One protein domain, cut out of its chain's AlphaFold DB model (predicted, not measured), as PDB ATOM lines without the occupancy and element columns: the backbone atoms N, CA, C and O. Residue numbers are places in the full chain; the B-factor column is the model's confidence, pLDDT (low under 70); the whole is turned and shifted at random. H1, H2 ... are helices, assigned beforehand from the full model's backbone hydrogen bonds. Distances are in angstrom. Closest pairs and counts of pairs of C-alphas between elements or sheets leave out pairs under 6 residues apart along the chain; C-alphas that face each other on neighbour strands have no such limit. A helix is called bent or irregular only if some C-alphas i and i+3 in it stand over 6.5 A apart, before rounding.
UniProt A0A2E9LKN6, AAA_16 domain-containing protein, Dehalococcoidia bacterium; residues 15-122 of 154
ATOM      1  N   ARG A  15     133.603 227.371 153.843       69.88
ATOM      2  CA  ARG A  15     132.148 227.174 153.952       69.88
ATOM      3  C   ARG A  15     131.612 226.249 152.865       69.88
ATOM      4  O   ARG A  15     130.683 225.502 153.139       69.88
ATOM      5  N   GLU A  16     132.197 226.275 151.673       76.38
ATOM      6  CA  GLU A  16     131.778 225.421 150.557       76.38
ATOM      7  C   GLU A  16     132.198 223.964 150.774       76.38
ATOM      8  O   GLU A  16     131.398 223.048 150.577       76.38
ATOM      9  N   GLU A  17     133.412 223.728 151.271       83.00
ATOM     10  CA  GLU A  17     133.880 222.386 151.615       83.00
ATOM     11  C   GLU A  17     133.088 221.812 152.786       83.00
ATOM     12  O   GLU A  17     132.678 220.652 152.739       83.00
ATOM     13  N   LEU A  18     132.813 222.624 153.813       84.44
ATOM     14  CA  LEU A  18     131.972 222.187 154.922       84.44
ATOM     15  C   LEU A  18     130.545 221.906 154.440       84.44
ATOM     16  O   LEU A  18     130.002 220.866 154.785       84.44
ATOM     17  N   ALA A  19     129.965 222.754 153.585       85.69
ATOM     18  CA  ALA A  19     128.646 222.511 153.001       85.69
ATOM     19  C   ALA A  19     128.603 221.210 152.185       85.69
ATOM     20  O   ALA A  19     127.641 220.450 152.293       85.69
ATOM     21  N   THR A  20     129.661 220.910 151.430       88.50
ATOM     22  CA  THR A  20     129.794 219.652 150.680       88.50
ATOM     23  C   THR A  20     129.811 218.446 151.621       88.50
ATOM     24  O   THR A  20     129.085 217.475 151.407       88.50
ATOM     25  N   LEU A  21     130.596 218.513 152.701       90.69
ATOM     26  CA  LEU A  21     130.648 217.459 153.715       90.69
ATOM     27  C   LEU A  21     129.313 217.294 154.449       90.69
ATOM     28  O   LEU A  21     128.860 216.171 154.659       90.69
ATOM     29  N   THR A  22     128.657 218.396 154.812       90.06
ATOM     30  CA  THR A  22     127.346 218.381 155.467       90.06
ATOM     31  C   THR A  22     126.264 217.827 154.536       90.06
ATOM     32  O   THR A  22     125.366 217.126 155.006       90.06
ATOM     33  N   GLY A  23     126.359 218.081 153.227       90.62
ATOM     34  CA  GLY A  23     125.513 217.457 152.209       90.62
ATOM     35  C   GLY A  23     125.710 215.941 152.156       90.62
ATOM     36  O   GLY A  23     124.745 215.193 152.281       90.62
ATOM     37  N   ALA A  24     126.963 215.479 152.095       92.00
ATOM     38  CA  ALA A  24     127.284 214.051 152.133       92.00
ATOM     39  C   ALA A  24     126.831 213.368 153.440       92.00
ATOM     40  O   ALA A  24     126.391 212.220 153.419       92.00
ATOM     41  N   LEU A  25     126.899 214.075 154.572       91.44
ATOM     42  CA  LEU A  25     126.339 213.619 155.844       91.44
ATOM     43  C   LEU A  25     124.807 213.504 155.779       91.44
ATOM     44  O   LEU A  25     124.248 212.546 156.305       91.44
ATOM     45  N   GLY A  26     124.128 214.456 155.135       92.12
ATOM     46  CA  GLY A  26     122.682 214.399 154.903       92.12
ATOM     47  C   GLY A  26     122.270 213.178 154.078       92.12
ATOM     48  O   GLY A  26     121.343 212.465 154.467       92.12
ATOM     49  N   ASP A  27     123.002 212.890 153.002       90.50
ATOM     50  CA  ASP A  27     122.807 211.684 152.191       90.50
ATOM     51  C   ASP A  27     122.994 210.413 153.030       90.50
ATOM     52  O   ASP A  27     122.142 209.523 153.005       90.50
ATOM     53  N   ALA A  28     124.069 210.359 153.826       91.62
ATOM     54  CA  ALA A  28     124.381 209.212 154.674       91.62
ATOM     55  C   ALA A  28     123.292 208.951 155.725       91.62
ATOM     56  O   ALA A  28     122.880 207.807 155.906       91.62
ATOM     57  N   ILE A  29     122.781 210.004 156.370       89.94
ATOM     58  CA  ILE A  29     121.650 209.911 157.308       89.94
ATOM     59  C   ILE A  29     120.379 209.443 156.586       89.94
ATOM     60  O   ILE A  29     119.601 208.674 157.143       89.94
ATOM     61  N   SER A  30     120.196 209.841 155.326       91.06
ATOM     62  CA  SER A  30     119.071 209.422 154.479       91.06
ATOM     63  C   SER A  30     119.238 208.006 153.900       91.06
ATOM     64  O   SER A  30     118.523 207.633 152.971       91.06
ATOM     65  N   GLY A  31     120.198 207.220 154.402       90.12
ATOM     66  CA  GLY A  31     120.453 205.836 153.990       90.12
ATOM     67  C   GLY A  31     121.387 205.675 152.785       90.12
ATOM     68  O   GLY A  31     121.679 204.549 152.388       90.12
ATOM     69  N   HIS A  32     121.896 206.770 152.216       90.75
ATOM     70  CA  HIS A  32     122.794 206.750 151.062       90.75
ATOM     71  C   HIS A  32     124.234 207.008 151.511       90.75
ATOM     72  O   HIS A  32     124.690 208.148 151.584       90.75
ATOM     73  N   GLY A  33     124.964 205.937 151.828       89.44
ATOM     74  CA  GLY A  33     126.354 206.025 152.281       89.44
ATOM     75  C   GLY A  33     127.268 206.760 151.289       89.44
ATOM     76  O   GLY A  33     127.162 206.594 150.073       89.44
ATOM     77  N   ARG A  34     128.200 207.562 151.815       89.56
ATOM     78  CA  ARG A  34     129.176 208.339 151.037       89.56
ATOM     79  C   ARG A  34     130.587 208.136 151.583       89.56
ATOM     80  O   ARG A  34     130.776 207.969 152.784       89.56
ATOM     81  N   ILE A  35     131.580 208.209 150.698       90.25
ATOM     82  CA  ILE A  35     133.001 208.299 151.056       90.25
ATOM     83  C   ILE A  35     133.512 209.638 150.535       90.25
ATOM     84  O   ILE A  35     133.345 209.944 149.356       90.25
ATOM     85  N   VAL A  36     134.135 210.425 151.411       89.12
ATOM     86  CA  VAL A  36     134.725 211.720 151.059       89.12
ATOM     87  C   VAL A  36     136.186 211.740 151.493       89.12
ATOM     88  O   VAL A  36     136.513 211.332 152.607       89.12
ATOM     89  N   MET A  37     137.066 212.218 150.613       88.19
ATOM     90  CA  MET A  37     138.494 212.364 150.888       88.19
ATOM     91  C   MET A  37     138.847 213.838 151.065       88.19
ATOM     92  O   MET A  37     138.656 214.647 150.160       88.19
ATOM     93  N   LEU A  38     139.408 214.178 152.224       85.19
ATOM     94  CA  LEU A  38     139.939 215.508 152.506       85.19
ATOM     95  C   LEU A  38     141.426 215.571 152.147       85.19
ATOM     96  O   LEU A  38     142.277 215.124 152.914       85.19
ATOM     97  N   ALA A  39     141.734 216.149 150.987       83.31
ATOM     98  CA  ALA A  39     143.099 216.393 150.526       83.31
ATOM     99  C   ALA A  39     143.468 217.882 150.636       83.31
ATOM    100  O   ALA A  39     142.612 218.759 150.560       83.31
ATOM    101  N   GLY A  40     144.750 218.176 150.854       82.25
ATOM    102  CA  GLY A  40     145.252 219.547 150.951       82.25
ATOM    103  C   GLY A  40     146.607 219.620 151.640       82.25
ATOM    104  O   GLY A  40     147.105 218.615 152.155       82.25
ATOM    105  N   GLU A  41     147.184 220.810 151.713       79.31
ATOM    106  CA  GLU A  41     148.509 221.036 152.295       79.31
ATOM    107  C   GLU A  41     148.550 220.728 153.805       79.31
ATOM    108  O   GLU A  41     147.529 220.824 154.508       79.31
ATOM    109  N   PRO A  42     149.700 220.300 154.353       79.50
ATOM    110  CA  PRO A  42     149.885 220.198 155.798       79.50
ATOM    111  C   PRO A  42     149.529 221.521 156.492       79.50
ATOM    112  O   PRO A  42     149.867 222.593 156.010       79.50
ATOM    113  N   GLY A  43     148.806 221.459 157.614       78.56
ATOM    114  CA  GLY A  43     148.421 222.658 158.372       78.56
ATOM    115  C   GLY A  43     147.199 223.430 157.851       78.56
ATOM    116  O   GLY A  43     146.669 224.251 158.588       78.56
ATOM    117  N   ILE A  44     146.653 223.113 156.670       78.50
ATOM    118  CA  ILE A  44     145.522 223.853 156.063       78.50
ATOM    119  C   ILE A  44     144.152 223.663 156.762       78.50
ATOM    120  O   ILE A  44     143.109 224.054 156.236       78.50
ATOM    121  N   GLY A  45     144.129 223.009 157.928       80.88
ATOM    122  CA  GLY A  45     142.919 222.834 158.739       80.88
ATOM    123  C   GLY A  45     142.063 221.598 158.431       80.88
ATOM    124  O   GLY A  45     140.923 221.541 158.884       80.88
ATOM    125  N   LYS A  46     142.584 220.580 157.727       86.62
ATOM    126  CA  LYS A  46     141.845 219.331 157.405       86.62
ATOM    127  C   LYS A  46     141.267 218.619 158.636       86.62
ATOM    128  O   LYS A  46     140.139 218.141 158.618       86.62
ATOM    129  N   THR A  47     142.021 218.580 159.731       84.25
ATOM    130  CA  THR A  47     141.537 217.990 160.986       84.25
ATOM    131  C   THR A  47     140.453 218.858 161.622       84.25
ATOM    132  O   THR A  47     139.483 218.334 162.157       84.25
ATOM    133  N   ARG A  48     140.567 220.189 161.513       85.50
ATOM    134  CA  ARG A  48     139.576 221.120 162.067       85.50
ATOM    135  C   ARG A  48     138.234 221.016 161.344       85.50
ATOM    136  O   ARG A  48     137.215 220.935 162.013       85.50
ATOM    137  N   ILE A  49     138.230 220.937 160.010       86.44
ATOM    138  CA  ILE A  49     136.986 220.738 159.249       86.44
ATOM    139  C   ILE A  49     136.348 219.369 159.535       86.44
ATOM    140  O   ILE A  49     135.129 219.274 159.636       86.44
ATOM    141  N   ALA A  50     137.157 218.323 159.740       88.81
ATOM    142  CA  ALA A  50     136.649 217.017 160.150       88.81
ATOM    143  C   ALA A  50     135.990 217.080 161.537       88.81
ATOM    144  O   ALA A  50     134.895 216.556 161.706       88.81
ATOM    145  N   HIS A  51     136.597 217.766 162.512       89.00
ATOM    146  CA  HIS A  51     135.979 217.978 163.826       89.00
ATOM    147  C   HIS A  51     134.671 218.773 163.751       89.00
ATOM    148  O   HIS A  51     133.720 218.434 164.450       89.00
ATOM    149  N   GLU A  52     134.594 219.780 162.883       88.94
ATOM    150  CA  GLU A  52     133.362 220.549 162.686       88.94
ATOM    151  C   GLU A  52     132.229 219.672 162.131       88.94
ATOM    152  O   GLU A  52     131.097 219.717 162.611       88.94
ATOM    153  N   LEU A  53     132.540 218.802 161.162       89.81
ATOM    154  CA  LEU A  53     131.577 217.837 160.631       89.81
ATOM    155  C   LEU A  53     131.096 216.856 161.709       89.81
ATOM    156  O   LEU A  53     129.920 216.503 161.738       89.81
ATOM    157  N   VAL A  54     131.994 216.431 162.601       91.06
ATOM    158  CA  VAL A  54     131.663 215.548 163.728       91.06
ATOM    159  C   VAL A  54     130.669 216.212 164.667       91.06
ATOM    160  O   VAL A  54     129.652 215.598 164.975       91.06
ATOM    161  N   ALA A  55     130.899 217.471 165.042       89.56
ATOM    162  CA  ALA A  55     129.964 218.217 165.880       89.56
ATOM    163  C   ALA A  55     128.565 218.302 165.235       89.56
ATOM    164  O   ALA A  55     127.552 218.103 165.905       89.56
ATOM    165  N   GLN A  56     128.492 218.523 163.918       89.50
ATOM    166  CA  GLN A  56     127.216 218.540 163.192       89.50
ATOM    167  C   GLN A  56     126.553 217.159 163.093       89.50
ATOM    168  O   GLN A  56     125.327 217.064 163.150       89.50
ATOM    169  N   ALA A  57     127.337 216.095 162.925       91.50
ATOM    170  CA  ALA A  57     126.835 214.725 162.897       91.50
ATOM    171  C   ALA A  57     126.241 214.329 164.253       91.50
ATOM    172  O   ALA A  57     125.107 213.853 164.310       91.50
ATOM    173  N   GLU A  58     126.957 214.606 165.342       91.31
ATOM    174  CA  GLU A  58     126.495 214.348 166.707       91.31
ATOM    175  C   GLU A  58     125.233 215.156 167.040       91.31
ATOM    176  O   GLU A  58     124.278 214.600 167.580       91.31
ATOM    177  N   ALA A  59     125.165 216.429 166.631       90.69
ATOM    178  CA  ALA A  59     123.966 217.257 166.796       90.69
ATOM    179  C   ALA A  59     122.731 216.700 166.057       90.69
ATOM    180  O   ALA A  59     121.598 216.954 166.462       90.69
ATOM    181  N   LYS A  60     122.936 215.915 164.992       89.75
ATOM    182  CA  LYS A  60     121.879 215.206 164.252       89.75
ATOM    183  C   LYS A  60     121.607 213.793 164.788       89.75
ATOM    184  O   LYS A  60     120.859 213.043 164.167       89.75
ATOM    185  N   GLY A  61     122.213 213.415 165.915       88.31
ATOM    186  CA  GLY A  61     122.067 212.095 166.528       88.31
ATOM    187  C   GLY A  61     122.855 210.984 165.828       88.31
ATOM    188  O   GLY A  61     122.673 209.810 166.153       88.31
ATOM    189  N   ALA A  62     123.731 211.320 164.876       88.50
ATOM    190  CA  ALA A  62     124.573 210.334 164.218       88.50
ATOM    191  C   ALA A  62     125.716 209.901 165.145       88.50
ATOM    192  O   ALA A  62     126.333 210.706 165.843       88.50
ATOM    193  N   LYS A  63     126.029 208.606 165.119       88.44
ATOM    194  CA  LYS A  63     127.154 208.050 165.867       88.44
ATOM    195  C   LYS A  63     128.433 208.205 165.057       88.44
ATOM    196  O   LYS A  63     128.529 207.692 163.944       88.44
ATOM    197  N   VAL A  64     129.422 208.878 165.632       90.19
ATOM    198  CA  VAL A  64     130.711 209.120 164.980       90.19
ATOM    199  C   VAL A  64     131.762 208.163 165.528       90.19
ATOM    200  O   VAL A  64     131.931 208.027 166.740       90.19
ATOM    201  N   LEU A  65     132.511 207.523 164.627       89.44
ATOM    202  CA  LEU A  65     133.654 206.679 164.967       89.44
ATOM    203  C   LEU A  65     134.925 207.247 164.330       89.44
ATOM    204  O   LEU A  65     134.918 207.643 163.169       89.44
ATOM    205  N   TRP A  66     136.018 207.254 165.093       86.06
ATOM    206  CA  TRP A  66     137.331 207.728 164.648       86.06
ATOM    207  C   TRP A  66     138.345 206.588 164.605       86.06
ATOM    208  O   TRP A  66     138.338 205.701 165.462       86.06
ATOM    209  N   GLY A  67     139.249 206.654 163.631       86.50
ATOM    210  CA  GLY A  67     140.377 205.741 163.473       86.50
ATOM    211  C   GLY A  67     141.583 206.473 162.896       86.50
ATOM    212  O   GLY A  67     141.438 207.520 162.263       86.50
ATOM    213  N   TRP A  68     142.775 205.925 163.120       82.69
ATOM    214  CA  TRP A  68     144.036 206.533 162.706       82.69
ATOM    215  C   TRP A  68     144.786 205.608 161.751       82.69
ATOM    216  O   TRP A  68     144.992 204.426 162.027       82.69
ATOM    217  N   CYS A  69     145.234 206.160 160.625       77.69
ATOM    218  CA  CYS A  69     146.148 205.473 159.721       77.69
ATOM    219  C   CYS A  69     147.581 205.707 160.207       77.69
ATOM    220  O   CYS A  69     148.115 206.802 160.040       77.69
ATOM    221  N   TYR A  70     148.204 204.694 160.806       71.06
ATOM    222  CA  TYR A  70     149.635 204.731 161.098       71.06
ATOM    223  C   TYR A  70     150.419 204.087 159.962       71.06
ATOM    224  O   TYR A  70     150.157 202.945 159.595       71.06
ATOM    225  N   GLU A  71     151.446 204.777 159.477       62.53
ATOM    226  CA  GLU A  71     152.392 204.259 158.479       62.53
ATOM    227  C   GLU A  71     153.536 203.450 159.127       62.53
ATOM    228  O   GLU A  71     154.652 203.363 158.620       62.53
ATOM    229  N   ARG A  72     153.295 202.865 160.308       59.41
ATOM    230  CA  ARG A  72     154.296 202.053 161.006       59.41
ATOM    231  C   ARG A  72     154.219 200.612 160.507       59.41
ATOM    232  O   ARG A  72     153.132 200.036 160.463       59.41
ATOM    233  N   GLN A  73     155.371 200.014 160.187       57.59
ATOM    234  CA  GLN A  73     155.458 198.591 159.832       57.59
ATOM    235  C   GLN A  73     154.726 197.737 160.882       57.59
ATOM    236  O   GLN A  73     155.029 197.822 162.073       57.59
ATOM    237  N   GLY A  74     153.749 196.944 160.432       67.00
ATOM    238  CA  GLY A  74     152.962 196.039 161.276       67.00
ATOM    239  C   GLY A  74     151.530 196.485 161.600       67.00
ATOM    240  O   GLY A  74     150.832 195.746 162.293       67.00
ATOM    241  N   ALA A  75     151.062 197.641 161.112       67.44
ATOM    242  CA  ALA A  75     149.639 197.977 161.181       67.44
ATOM    243  C   ALA A  75     148.824 197.038 160.259       67.44
ATOM    244  O   ALA A  75     149.160 196.910 159.079       67.44
ATOM    245  N   PRO A  76     147.767 196.373 160.760       71.81
ATOM    246  CA  PRO A  76     146.909 195.529 159.933       71.81
ATOM    247  C   PRO A  76     146.262 196.303 158.780       71.81
ATOM    248  O   PRO A  76     145.965 197.493 158.926       71.81
ATOM    249  N   PRO A  77     145.948 195.641 157.653       76.31
ATOM    250  CA  PRO A  77     145.068 196.240 156.659       76.31
ATOM    251  C   PRO A  77     143.744 196.630 157.328       76.31
ATOM    252  O   PRO A  77     143.261 195.939 158.227       76.31
ATOM    253  N   TYR A  78     143.171 197.759 156.907       77.44
ATOM    254  CA  TYR A  78     141.917 198.284 157.462       77.44
ATOM    255  C   TYR A  78     141.979 198.632 158.962       77.44
ATOM    256  O   TYR A  78     140.942 198.714 159.618       77.44
ATOM    257  N   TRP A  79     143.174 198.894 159.508       80.06
ATOM    258  CA  TRP A  79     143.353 199.282 160.911       80.06
ATOM    259  C   TRP A  79     142.417 200.399 161.406       80.06
ATOM    260  O   TRP A  79     141.824 200.216 162.473       80.06
ATOM    261  N   PRO A  80     142.179 201.490 160.645       82.56
ATOM    262  CA  PRO A  80     141.249 202.534 161.076       82.56
ATOM    263  C   PRO A  80     139.831 202.002 161.322       82.56
ATOM    264  O   PRO A  80     139.180 202.397 162.286       82.56
ATOM    265  N   TRP A  81     139.373 201.053 160.499       82.75
ATOM    266  CA  TRP A  81     138.064 200.417 160.652       82.75
ATOM    267  C   TRP A  81     138.018 199.493 161.867       82.75
ATOM    268  O   TRP A  81     137.047 199.511 162.620       82.75
ATOM    269  N   ILE A  82     139.087 198.731 162.112       83.31
ATOM    270  CA  ILE A  82     139.197 197.871 163.297       83.31
ATOM    271  C   ILE A  82     139.143 198.715 164.578       83.31
ATOM    272  O   ILE A  82     138.432 198.355 165.516       83.31
ATOM    273  N   GLN A  83     139.860 199.843 164.624       82.56
ATOM    274  CA  GLN A  83     139.837 200.768 165.761       82.56
ATOM    275  C   GLN A  83     138.436 201.353 165.989       82.56
ATOM    276  O   GLN A  83     137.929 201.311 167.114       82.56
ATOM    277  N   ALA A  84     137.791 201.832 164.922       85.69
ATOM    278  CA  ALA A  84     136.442 202.389 164.962       85.69
ATOM    279  C   ALA A  84     135.415 201.376 165.499       85.69
ATOM    280  O   ALA A  84     134.697 201.665 166.458       85.69
ATOM    281  N   ILE A  85     135.393 200.162 164.937       85.00
ATOM    282  CA  ILE A  85     134.458 199.102 165.335       85.00
ATOM    283  C   ILE A  85     134.728 198.658 166.775       85.00
ATOM    284  O   ILE A  85     133.787 198.533 167.551       85.00
ATOM    285  N   ARG A  86     135.992 198.485 167.182       80.62
ATOM    286  CA  ARG A  86     136.330 198.109 168.566       80.62
ATOM    287  C   ARG A  86     135.897 199.157 169.581       80.62
ATOM    288  O   ARG A  86     135.363 198.801 170.629       80.62
ATOM    289  N   SER A  87     136.127 200.434 169.272       83.00
ATOM    290  CA  SER A  87     135.672 201.550 170.107       83.00
ATOM    291  C   SER A  87     134.154 201.509 170.279       83.00
ATOM    292  O   SER A  87     133.654 201.697 171.387       83.00
ATOM    293  N   TYR A  88     133.429 201.186 169.205       83.44
ATOM    294  CA  TYR A  88     131.984 201.034 169.249       83.44
ATOM    295  C   TYR A  88     131.540 199.832 170.092       83.44
ATOM    296  O   TYR A  88     130.748 199.984 171.024       83.44
ATOM    297  N   THR A  89     132.081 198.643 169.817       82.25
ATOM    298  CA  THR A  89     131.680 197.405 170.495       82.25
ATOM    299  C   THR A  89     132.079 197.375 171.966       82.25
ATOM    300  O   THR A  89     131.405 196.739 172.763       82.25
ATOM    301  N   GLY A  90     133.166 198.053 172.345       79.06
ATOM    302  CA  GLY A  90     133.612 198.129 173.740       79.06
ATOM    303  C   GLY A  90     132.770 199.061 174.617       79.06
ATOM    304  O   GLY A  90     132.859 198.975 175.837       79.06
ATOM    305  N   LYS A  91     131.975 199.955 174.015       77.75
ATOM    306  CA  LYS A  91     131.151 200.957 174.716       77.75
ATOM    307  C   LYS A  91     129.648 200.701 174.617       77.75
ATOM    308  O   LYS A  91     128.874 201.421 175.238       77.75
ATOM    309  N   THR A  92     129.240 199.728 173.811       79.06
ATOM    310  CA  THR A  92     127.831 199.454 173.524       79.06
ATOM    311  C   THR A  92     127.409 198.169 174.208       79.06
ATOM    312  O   THR A  92     128.172 197.204 174.243       79.06
ATOM    313  N   ASP A  93     126.190 198.165 174.739       79.50
ATOM    314  CA  ASP A  93     125.605 196.983 175.352       79.50
ATOM    315  C   ASP A  93     125.582 195.791 174.363       79.50
ATOM    316  O   ASP A  93     125.227 195.974 173.190       79.50
ATOM    317  N   PRO A  94     125.967 194.572 174.790       74.88
ATOM    318  CA  PRO A  94     126.039 193.410 173.910       74.88
ATOM    319  C   PRO A  94     124.713 193.019 173.254       74.88
ATOM    320  O   PRO A  94     124.737 192.460 172.156       74.88
ATOM    321  N   ASP A  95     123.578 193.262 173.903       77.12
ATOM    322  CA  ASP A  95     122.266 192.918 173.361       77.12
ATOM    323  C   ASP A  95     121.828 193.955 172.320       77.12
ATOM    324  O   ASP A  95     121.350 193.585 171.245       77.12
ATOM    325  N   LEU A  96     122.134 195.234 172.556       77.88
ATOM    326  CA  LEU A  96     121.931 196.298 171.568       77.88
ATOM    327  C   LEU A  96     122.830 196.108 170.332       77.88
ATOM    328  O   LEU A  96     122.378 196.267 169.203       77.88
ATOM    329  N   LEU A  97     124.082 195.672 170.513       77.06
ATOM    330  CA  LEU A  97     124.975 195.326 169.396       77.06
ATOM    331  C   LEU A  97     124.421 194.202 168.516       77.06
ATOM    332  O   LEU A  97     124.592 194.253 167.300       77.06
ATOM    333  N   ARG A  98     123.766 193.192 169.101       71.31
ATOM    334  CA  ARG A  98     123.137 192.109 168.325       71.31
ATOM    335  C   ARG A  98     121.957 192.612 167.506       71.31
ATOM    336  O   ARG A  98     121.775 192.154 166.383       71.31
ATOM    337  N   GLN A  99     121.174 193.534 168.061       76.69
ATOM    338  CA  GLN A  99     120.039 194.127 167.360       76.69
ATOM    339  C   GLN A  99     120.499 194.991 166.176       76.69
ATOM    340  O   GLN A  99     119.938 194.879 165.091       76.69
ATOM    341  N   GLU A 100     121.549 195.792 166.368       77.25
ATOM    342  CA  GLU A 100     122.080 196.717 165.355       77.25
ATOM    343  C   GLU A 100     122.902 196.017 164.256       77.25
ATOM    344  O   GLU A 100     122.795 196.362 163.082       77.25
ATOM    345  N   LEU A 101     123.740 195.031 164.606       74.00
ATOM    346  CA  LEU A 101     124.613 194.328 163.648       74.00
ATOM    347  C   LEU A 101     123.925 193.136 162.963       74.00
ATOM    348  O   LEU A 101     124.443 192.597 161.981       74.00
ATOM    349  N   GLY A 102     122.774 192.703 163.481       67.69
ATOM    350  CA  GLY A 102     122.021 191.570 162.957       67.69
ATOM    351  C   GLY A 102     122.743 190.216 163.104       67.69
ATOM    352  O   GLY A 102     123.665 190.067 163.915       67.69
ATOM    353  N   PRO A 103     122.355 189.194 162.309       59.16
ATOM    354  CA  PRO A 103     122.864 187.821 162.434       59.16
ATOM    355  C   PRO A 103     124.377 187.671 162.198       59.16
ATOM    356  O   PRO A 103     124.943 186.622 162.496       59.16
ATOM    357  N   GLY A 104     125.039 188.706 161.667       60.53
ATOM    358  CA  GLY A 104     126.483 188.747 161.429       60.53
ATOM    359  C   GLY A 104     127.331 189.032 162.673       60.53
ATOM    360  O   GLY A 104     128.558 189.057 162.565       60.53
ATOM    361  N   TYR A 105     126.723 189.245 163.848       58.03
ATOM    362  CA  TYR A 105     127.456 189.371 165.109       58.03
ATOM    363  C   TYR A 105     128.174 188.056 165.448       58.03
ATOM    364  O   TYR A 105     127.631 187.151 166.086       58.03
ATOM    365  N   LEU A 106     129.432 187.945 165.027       55.41
ATOM    366  CA  LEU A 106     130.303 186.858 165.440       55.41
ATOM    367  C   LEU A 106     130.648 187.055 166.923       55.41
ATOM    368  O   LEU A 106     131.462 187.914 167.269       55.41
ATOM    369  N   LYS A 107     130.081 186.212 167.801       48.38
ATOM    370  CA  LYS A 107     130.640 185.918 169.134       48.38
ATOM    371  C   LYS A 107     131.976 185.196 168.952       48.38
ATOM    372  O   LYS A 107     132.109 184.017 169.258       48.38
ATOM    373  N   SER A 108     132.976 185.881 168.426       44.38
ATOM    374  CA  SER A 108     134.342 185.442 168.621       44.38
ATOM    375  C   SER A 108     134.928 186.331 169.704       44.38
ATOM    376  O   SER A 108     134.983 187.551 169.506       44.38
ATOM    377  N   PRO A 109     135.394 185.783 170.844       43.38
ATOM    378  CA  PRO A 109     136.507 186.427 171.498       43.38
ATOM    379  C   PRO A 109     137.601 186.351 170.443       43.38
ATOM    380  O   PRO A 109     138.196 185.289 170.264       43.38
ATOM    381  N   VAL A 110     137.798 187.422 169.661       51.22
ATOM    382  CA  VAL A 110     138.991 187.505 168.832       51.22
ATOM    383  C   VAL A 110     140.108 187.401 169.855       51.22
ATOM    384  O   VAL A 110     140.331 188.308 170.656       51.22
ATOM    385  N   SER A 111     140.669 186.201 169.965       44.94
ATOM    386  CA  SER A 111     141.790 185.895 170.826       44.94
ATOM    387  C   SER A 111     142.839 186.793 170.242       44.94
ATOM    388  O   SER A 111     143.268 186.570 169.113       44.94
ATOM    389  N   SER A 112     143.068 187.913 170.925       45.47
ATOM    390  CA  SER A 112     143.834 189.027 170.414       45.47
ATOM    391  C   SER A 112     145.105 188.447 169.814       45.47
ATOM    392  O   SER A 112     145.932 187.937 170.577       45.47
ATOM    393  N   PRO A 113     145.313 188.522 168.487       46.75
ATOM    394  CA  PRO A 113     146.674 188.490 167.991       46.75
ATOM    395  C   PRO A 113     147.431 189.526 168.817       46.75
ATOM    396  O   PRO A 113     146.840 190.532 169.231       46.75
ATOM    397  N   SER A 114     148.683 189.245 169.158       52.00
ATOM    398  CA  SER A 114     149.538 190.119 169.955       52.00
ATOM    399  C   SER A 114     149.759 191.447 169.219       52.00
ATOM    400  O   SER A 114     150.799 191.680 168.614       52.00
ATOM    401  N   TRP A 115     148.740 192.299 169.211       49.19
ATOM    402  CA  TRP A 115     148.732 193.575 168.539       49.19
ATOM    403  C   TRP A 115     149.463 194.576 169.430       49.19
ATOM    404  O   TRP A 115     149.335 194.521 170.659       49.19
ATOM    405  N   PRO A 116     150.200 195.518 168.830       49.84
ATOM    406  CA  PRO A 116     151.080 196.434 169.553       49.84
ATOM    407  C   PRO A 116     150.366 197.326 170.585       49.84
ATOM    408  O   PRO A 116     151.023 197.898 171.448       49.84
ATOM    409  N   GLU A 117     149.033 197.423 170.544       52.81
ATOM    410  CA  GLU A 117     148.230 198.266 171.438       52.81
ATOM    411  C   GLU A 117     147.634 197.555 172.665       52.81
ATOM    412  O   GLU A 117     146.913 198.199 173.421       52.81
ATOM    413  N   ASN A 118     147.918 196.274 172.938       45.19
ATOM    414  CA  ASN A 118     147.440 195.661 174.186       45.19
ATOM    415  C   ASN A 118     148.234 196.212 175.396       45.19
ATOM    416  O   ASN A 118     149.411 195.864 175.538       45.19
ATOM    417  N   PRO A 119     147.645 197.011 176.316       46.31
ATOM    418  CA  PRO A 119     148.357 197.501 177.502       46.31
ATOM    419  C   PRO A 119     148.869 196.359 178.398       46.31
ATOM    420  O   PRO A 119     149.870 196.529 179.094       46.31
ATOM    421  N   SER A 120     148.255 195.176 178.313       45.44
ATOM    422  CA  SER A 120     148.690 193.944 178.989       45.44
ATOM    423  C   SER A 120     150.057 193.442 178.498       45.44
ATOM    424  O   SER A 120     150.784 192.818 179.268       45.44
ATOM    425  N   ASN A 121     150.459 193.773 177.263       45.09
ATOM    426  CA  ASN A 121     151.752 193.380 176.687       45.09
ATOM    427  C   ASN A 121     152.908 194.321 177.080       45.09
ATOM    428  O   ASN A 121     154.063 194.002 176.802       45.09
ATOM    429  N   ARG A 122     152.649 195.458 177.753       49.75
ATOM    430  CA  ARG A 122     153.717 196.399 178.156       49.75
ATOM    431  C   ARG A 122     154.692 195.826 179.182       49.75
ATOM    432  O   ARG A 122     155.811 196.314 179.264       49.75
TER     433      ARG A 122
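Overview. This is residues 15 to 122 of the 154 residues of the protein "AAA_16 domain-containing protein" of Dehalococcoidia bacterium (UniProt A0A2E9LKN6). Two helix pairs are strung along a loose, flat chain: H1 and H2 pack on each other at one end, while H3 and H4 meet at a corner in the other half, joined to the first pair by the long link of residues 60 to 78. Beyond H4 a long stretch leads to the short H5, and residues 108 to 114 and 117 to 122 stick out. The printed part has 108 residues with five named helices, H1 to H5 in order, and no named strand; the class is all helix. It is loose, with a radius of gyration of the C-alphas of 16.7 A and spans of 46 by 36 by 19 A.

Along the chain. Find C-alpha 15 at (132.148, 227.174, 153.952); from there H1 runs 20.5 A to residue 29. Go on to H2, residues 46 to 59, 20.3 A, then H3, residues 79 to 91, 18.5 A. H4, residues 94 to 104, spans 13.3 A and is irregular: C-alphas 100 and 103 are 9.4 A apart. H5, residues 119 to 122, ends at C-alpha 122, (153.717, 196.399, 178.156).

Arrangement. Look first at Thr 22 and Leu 53, whose C-alphas, 6.7 A apart, are the closest of H1 and H2. These helices touch at a steep tilt of 44 degrees, the same way. H2 and H3 are apart. H3 and H4 are close but not clearly touching; their closest C-alphas, Thr 89 and Leu 97, are 7.1 A apart. They stand at a steep tilt of 43 degrees, opposite ways. H5 touches no helix. Each O i to N i+4 pair is within hydrogen-bond range in H1 and H2, 8 of 9 in H3 and 5 of 7 in H4; H5 is too short for such a pair.

Size, cuts and confidence. The C-alphas of Glu 16 and Asn 121, the two farthest apart, are 45.9 A apart. The printed part has no cut. The links H1 to H2, H2 to H3 and H4 to H5 are long; H3 to H4 is tight. Read the B-factor column: the model's pLDDT is under 70 at residue 15, residues 71 to 75 and residues 102 to 122.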